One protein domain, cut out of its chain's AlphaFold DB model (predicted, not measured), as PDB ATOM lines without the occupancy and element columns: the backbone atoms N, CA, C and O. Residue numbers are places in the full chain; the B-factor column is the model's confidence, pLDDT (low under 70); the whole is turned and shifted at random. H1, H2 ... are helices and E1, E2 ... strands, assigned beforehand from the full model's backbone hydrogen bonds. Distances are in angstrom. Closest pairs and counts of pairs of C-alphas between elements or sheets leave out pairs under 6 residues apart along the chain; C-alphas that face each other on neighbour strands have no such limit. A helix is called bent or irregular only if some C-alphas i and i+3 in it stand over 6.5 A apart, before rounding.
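Overview. This is residues 65 to 107 of the 181 residues of an uncharacterized protein of [Clostridium] clostridioforme 90A6 (UniProt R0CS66). The model is a two-stranded hairpin, E1 and E2, followed by one helix, H1, which starts beyond the end of the hairpin opposite its turn and leads away from it, so the turn at residues 77 to 82 and the last residues 106 to 107 lie at opposite ends of a long, thin shape. There is no core: the two strands lie side by side, and residues 97 to 107, most of them in H1, stick out with nothing packed on them. The printed part has 43 residues, with two named strands and one named helix in the order E1, E2, H1; the sheet has the order E1 - E2 and is antiparallel, and the class is mixed, helices and strands. The whole is extended, with a radius of gyration of the C-alphas of 14.4 A, and its outline is flat, with spans of 42 by 24 by 11 A.

Arrangement. After residues 65 to 70, which hold no named element, comes the strand E1, residues 71 to 76. A short link of six residues, 77 to 82, joins it to the strand E2, residues 83 to 88, and the two form a hairpin. E1 and E2 are antiparallel neighbours, with an angle of 148 degrees between their N-to-C directions. Among the C-alphas that face each other are those of Val 71 and Ala 88, 5.4 A apart, those of Tyr 73 and Ile 86, 5.2 A apart, and, next to the link, those of Pro 76 and Ser 83, 4.2 A apart. Backbone N and O atoms are within hydrogen-bond range along the pair, for instance N 71 and O 88 at 2.9 A, N 88 and O 71 at 2.8 A, and N 75 and O 84 at 2.9 A. A tight link of two residues, Tyr 89 and Thr 90, leads from E2 to the helix H1, residues 91 to 105. E1 and H1 are apart: no C-alpha of the one is within 8 A of the other. In H1 every O i to N i+4 pair is within hydrogen-bond range.

Along the chain. The printed part begins with C-alpha 65 at (5.691, 36.332, 1.230). E1, Val 71 to Pro 76, is 15.8 A long from first to last C-alpha, and its z value falls from C-alpha 71 at (12.657, 43.143, -7.384) to C-alpha 76 at (15.602, 42.232, -22.854). E2, Ser 83 to Ala 88, is 14.6 A long, and its z value rises again from C-alpha 83 at (13.521, 45.796, -22.405) to C-alpha 88 at (10.130, 39.047, -9.858). H1, Leu 91 to Arg 105, is 20.9 A long and is not bent; its y value falls from C-alpha 91 at (16.944, 34.921, -5.526) to C-alpha 105 at (7.451, 16.718, -1.604).

Size, cuts and confidence. The two C-alphas farthest apart are those of Gln 81, in the link between E1 and E2, and Asn 106, after H1, at 42.5 A. The first and last printed C-alphas, those of Glu 65 and Glu 107, are 22.7 A apart. Residues 97 to 107, of which 97 to 105 belong to H1, stand free; without them the body has 32 residues, spans 34 by 14 by 8 A and has a radius of gyration of 11.8 A. The printed part has no cut, and no link is long. The mean pLDDT of the printed part is 87.5; residues 105 to 107 are under 70, and the mean is 94 for E1, 95 for E2 and 82 for H1.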
ATOM      1  N   GLU A  65       4.852  35.242   0.738       86.94
ATOM      2  CA  GLU A  65       5.691  36.332   1.230       86.94
ATOM      3  C   GLU A  65       6.955  36.449   0.369       86.94
ATOM      4  O   GLU A  65       7.646  35.465   0.109       86.94
ATOM      5  N   ILE A  66       7.273  37.668  -0.072       89.69
ATOM      6  CA  ILE A  66       8.475  37.952  -0.864       89.69
ATOM      7  C   ILE A  66       9.446  38.737   0.011       89.69
ATOM      8  O   ILE A  66       9.101  39.815   0.492       89.69
ATOM      9  N   THR A  67      10.671  38.237   0.161       89.06
ATOM     10  CA  THR A  67      11.630  38.728   1.157       89.06
ATOM     11  C   THR A  67      12.875  39.321   0.493       89.06
ATOM     12  O   THR A  67      13.542  38.618  -0.266       89.06
ATOM     13  N   PRO A  68      13.258  40.577   0.799       90.12
ATOM     14  CA  PRO A  68      12.494  41.560   1.578       90.12
ATOM     15  C   PRO A  68      11.280  42.137   0.826       90.12
ATOM     16  O   PRO A  68      10.360  42.644   1.457       90.12
ATOM     17  N   SER A  69      11.299  42.103  -0.509       93.88
ATOM     18  CA  SER A  69      10.210  42.545  -1.388       93.88
ATOM     19  C   SER A  69      10.506  42.134  -2.833       93.88
ATOM     20  O   SER A  69      11.638  41.780  -3.157       93.88
ATOM     21  N   ALA A  70       9.518  42.232  -3.727       93.88
ATOM     22  CA  ALA A  70       9.730  41.997  -5.157       93.88
ATOM     23  C   ALA A  70      10.795  42.943  -5.747       93.88
ATOM     24  O   ALA A  70      10.873  44.119  -5.382       93.88
ATOM     25  N   VAL A  71      11.584  42.425  -6.685       94.62
ATOM     26  CA  VAL A  71      12.657  43.143  -7.384       94.62
ATOM     27  C   VAL A  71      12.249  43.358  -8.836       94.62
ATOM     28  O   VAL A  71      11.656  42.478  -9.457       94.62
ATOM     29  N   CYS A  72      12.554  44.535  -9.379       96.81
ATOM     30  CA  CYS A  72      12.317  44.842 -10.785       96.81
ATOM     31  C   CYS A  72      13.548  44.471 -11.622       96.81
ATOM     32  O   CYS A  72      14.650  44.930 -11.329       96.81
ATOM     33  N   TYR A  73      13.347  43.669 -12.665       92.88
ATOM     34  CA  TYR A  73      14.365  43.304 -13.645       92.88
ATOM     35  C   TYR A  73      13.983  43.836 -15.020       92.88
ATOM     36  O   TYR A  73      12.838  43.693 -15.446       92.88
ATOM     37  N   ASP A  74      14.949  44.375 -15.752       94.75
ATOM     38  CA  ASP A  74      14.770  44.706 -17.162       94.75
ATOM     39  C   ASP A  74      14.974  43.455 -18.017       94.75
ATOM     40  O   ASP A  74      16.099  42.990 -18.207       94.75
ATOM     41  N   TYR A  75      13.882  42.893 -18.538       93.88
ATOM     42  CA  TYR A  75      13.947  41.725 -19.408       93.88
ATOM     43  C   TYR A  75      14.158  42.152 -20.866       93.88
ATOM     44  O   TYR A  75      13.278  42.814 -21.431       93.88
ATOM     45  N   PRO A  76      15.296  41.805 -21.496       93.94
ATOM     46  CA  PRO A  76      15.602  42.232 -22.854       93.94
ATOM     47  C   PRO A  76      14.732  41.504 -23.884       93.94
ATOM     48  O   PRO A  76      14.463  40.307 -23.778       93.94
ATOM     49  N   PHE A  77      14.315  42.228 -24.919       90.50
ATOM     50  CA  PHE A  77      13.570  41.661 -26.037       90.50
ATOM     51  C   PHE A  77      14.496  40.823 -26.918       90.50
ATOM     52  O   PHE A  77      15.673  41.129 -27.085       90.50
ATOM     53  N   LEU A  78      13.950  39.763 -27.522       89.06
ATOM     54  CA  LEU A  78      14.748  38.829 -28.317       89.06
ATOM     55  C   LEU A  78      15.231  39.430 -29.649       89.06
ATOM     56  O   LEU A  78      16.313  39.090 -30.120       89.06
ATOM     57  N   PHE A  79      14.429  40.305 -30.262       87.62
ATOM     58  CA  PHE A  79      14.668  40.824 -31.617       87.62
ATOM     59  C   PHE A  79      14.918  42.335 -31.675       87.62
ATOM     60  O   PHE A  79      15.289  42.854 -32.724       87.62
ATOM     61  N   GLU A  80      14.723  43.049 -30.568       88.50
ATOM     62  CA  GLU A  80      14.835  44.505 -30.503       88.50
ATOM     63  C   GLU A  80      15.779  44.913 -29.371       88.50
ATOM     64  O   GLU A  80      15.820  44.261 -28.330       88.50
ATOM     65  N   GLN A  81      16.493  46.030 -29.530       91.12
ATOM     66  CA  GLN A  81      17.246  46.644 -28.430       91.12
ATOM     67  C   GLN A  81      16.306  47.414 -27.494       91.12
ATOM     68  O   GLN A  81      16.333  48.641 -27.418       91.12
ATOM     69  N   LYS A  82      15.424  46.675 -26.826       92.62
ATOM     70  CA  LYS A  82      14.469  47.168 -25.834       92.62
ATOM     71  C   LYS A  82      14.386  46.181 -24.675       92.62
ATOM     72  O   LYS A  82      14.768  45.021 -24.818       92.62
ATOM     73  N   SER A  83      13.857  46.637 -23.550       94.25
ATOM     74  CA  SER A  83      13.521  45.796 -22.405       94.25
ATOM     75  C   SER A  83      12.118  46.111 -21.897       94.25
ATOM     76  O   SER A  83      11.555  47.165 -22.202       94.25
ATOM     77  N   VAL A  84      11.555  45.189 -21.118       93.81
ATOM     78  CA  VAL A  84      10.347  45.422 -20.319       93.81
ATOM     79  C   VAL A  84      10.669  45.204 -18.839       93.81
ATOM     80  O   VAL A  84      11.322  44.209 -18.516       93.81
ATOM     81  N   PRO A  85      10.220  46.092 -17.934       96.50
ATOM     82  CA  PRO A  85      10.364  45.870 -16.504       96.50
ATOM     83  C   PRO A  85       9.467  44.711 -16.060       96.50
ATOM     84  O   PRO A  85       8.257  44.712 -16.296       96.50
ATOM     85  N   ILE A  86      10.055  43.728 -15.385       95.81
ATOM     86  CA  ILE A  86       9.366  42.576 -14.807       95.81
ATOM     87  C   ILE A  86       9.603  42.580 -13.303       95.81
ATOM     88  O   ILE A  86      10.741  42.561 -12.841       95.81
ATOM     89  N   MET A  87       8.519  42.580 -12.529       96.25
ATOM     90  CA  MET A  87       8.598  42.311 -11.097       96.25
ATOM     91  C   MET A  87       8.782  40.812 -10.889       96.25
ATOM     92  O   MET A  87       7.968  40.016 -11.358       96.25
ATOM     93  N   ALA A  88       9.837  40.431 -10.185       94.00
ATOM     94  CA  ALA A  88      10.130  39.047  -9.858       94.00
ATOM     95  C   ALA A  88      10.534  38.905  -8.391       94.00
ATOM     96  O   ALA A  88      10.743  39.881  -7.666       94.00
ATOM     97  N   TYR A  89      10.613  37.659  -7.949       93.25
ATOM     98  CA  TYR A  89      11.071  37.334  -6.611       93.25
ATOM     99  C   TYR A  89      12.573  37.603  -6.497       93.25
ATOM    100  O   TYR A  89      13.307  37.639  -7.492       93.25
ATOM    101  N   THR A  90      13.030  37.789  -5.267       92.62
ATOM    102  CA  THR A  90      14.458  37.762  -4.957       92.62
ATOM    103  C   THR A  90      15.001  36.352  -5.172       92.62
ATOM    104  O   THR A  90      14.253  35.368  -5.129       92.62
ATOM    105  N   LEU A  91      16.309  36.235  -5.405       90.56
ATOM    106  CA  LEU A  91      16.944  34.921  -5.526       90.56
ATOM    107  C   LEU A  91      16.783  34.129  -4.224       90.56
ATOM    108  O   LEU A  91      16.540  32.928  -4.260       90.56
ATOM    109  N   GLU A  92      16.843  34.817  -3.089       90.69
ATOM    110  CA  GLU A  92      16.660  34.282  -1.748       90.69
ATOM    111  C   GLU A  92      15.267  33.666  -1.567       90.69
ATOM    112  O   GLU A  92      15.175  32.517  -1.135       90.69
ATOM    113  N   THR A  93      14.190  34.365  -1.954       90.69
ATOM    114  CA  THR A  93      12.825  33.810  -1.902       90.69
ATOM    115  C   THR A  93      12.680  32.610  -2.838       90.69
ATOM    116  O   THR A  93      12.137  31.586  -2.426       90.69
ATOM    117  N   ILE A  94      13.219  32.678  -4.063       90.50
ATOM    118  CA  ILE A  94      13.171  31.543  -5.003       90.50
ATOM    119  C   ILE A  94      13.878  30.321  -4.410       90.50
ATOM    120  O   ILE A  94      13.328  29.220  -4.430       90.50
ATOM    121  N   LEU A  95      15.090  30.493  -3.879       85.31
ATOM    122  CA  LEU A  95      15.861  29.403  -3.284       85.31
ATOM    123  C   LEU A  95      15.150  28.811  -2.067       85.31
ATOM    124  O   LEU A  95      15.065  27.588  -1.965       85.31
ATOM    125  N   ALA A  96      14.602  29.654  -1.188       85.69
ATOM    126  CA  ALA A  96      13.858  29.212  -0.015       85.69
ATOM    127  C   ALA A  96      12.635  28.362  -0.400       85.69
ATOM    128  O   ALA A  96      12.452  27.272   0.143       85.69
ATOM    129  N   GLU A  97      11.843  28.794  -1.388       85.44
ATOM    130  CA  GLU A  97      10.688  28.025  -1.867       85.44
ATOM    131  C   GLU A  97      11.084  26.690  -2.501       85.44
ATOM    132  O   GLU A  97      10.442  25.663  -2.258       85.44
ATOM    133  N   LYS A  98      12.133  26.680  -3.336       85.38
ATOM    134  CA  LYS A  98      12.610  25.436  -3.960       85.38
ATOM    135  C   LYS A  98      13.157  24.471  -2.918       85.38
ATOM    136  O   LYS A  98      12.853  23.285  -2.997       85.38
ATOM    137  N   TYR A  99      13.892  24.973  -1.932       81.62
ATOM    138  CA  TYR A  99      14.380  24.176  -0.814       81.62
ATOM    139  C   TYR A  99      13.230  23.552  -0.010       81.62
ATOM    140  O   TYR A  99      13.221  22.338   0.196       81.62
ATOM    141  N   GLU A 100      12.220  24.341   0.372       82.50
ATOM    142  CA  GLU A 100      11.041  23.838   1.091       82.50
ATOM    143  C   GLU A 100      10.302  22.772   0.278       82.50
ATOM    144  O   GLU A 100      10.015  21.692   0.795       82.50
ATOM    145  N   THR A 101      10.098  23.030  -1.018       75.75
ATOM    146  CA  THR A 101       9.417  22.097  -1.925       75.75
ATOM    147  C   THR A 101      10.144  20.751  -1.977       75.75
ATOM    148  O   THR A 101       9.501  19.704  -1.887       75.75
ATOM    149  N   ILE A 102      11.479  20.767  -2.079       75.38
ATOM    150  CA  ILE A 102      12.313  19.557  -2.081       75.38
ATOM    151  C   ILE A 102      12.119  18.770  -0.779       75.38
ATOM    152  O   ILE A 102      11.864  17.566  -0.835       75.38
ATOM    153  N   LEU A 103      12.184  19.445   0.376       73.62
ATOM    154  CA  LEU A 103      12.007  18.807   1.683       73.62
ATOM    155  C   LEU A 103      10.607  18.214   1.861       73.62
ATOM    156  O   LEU A 103      10.459  17.106   2.374       73.62
ATOM    157  N   ARG A 104       9.572  18.945   1.446       72.31
ATOM    158  CA  ARG A 104       8.178  18.554   1.658       72.31
ATOM    159  C   ARG A 104       7.702  17.453   0.726       72.31
ATOM    160  O   ARG A 104       6.923  16.597   1.138       72.31
ATOM    161  N   ARG A 105       8.069  17.537  -0.553       64.75
ATOM    162  CA  ARG A 105       7.451  16.718  -1.604       64.75
ATOM    163  C   ARG A 105       8.256  15.481  -1.967       64.75
ATOM    164  O   ARG A 105       7.737  14.669  -2.728       64.75
ATOM    165  N   ASN A 106       9.479  15.333  -1.442       61.16
ATOM    166  CA  ASN A 106      10.400  14.252  -1.798       61.16
ATOM    167  C   ASN A 106      10.410  14.032  -3.329       61.16
ATOM    168  O   ASN A 106      10.140  12.938  -3.823       61.16
ATOM    169  N   GLU A 107      10.592  15.123  -4.094       65.44
ATOM    170  CA  GLU A 107      10.249  15.186  -5.532       65.44
ATOM    171  C   GLU A 107      11.047  14.213  -6.413       65.44
ATOM    172  O   GLU A 107      10.662  13.930  -7.555       65.44
TER     173      GLU A 107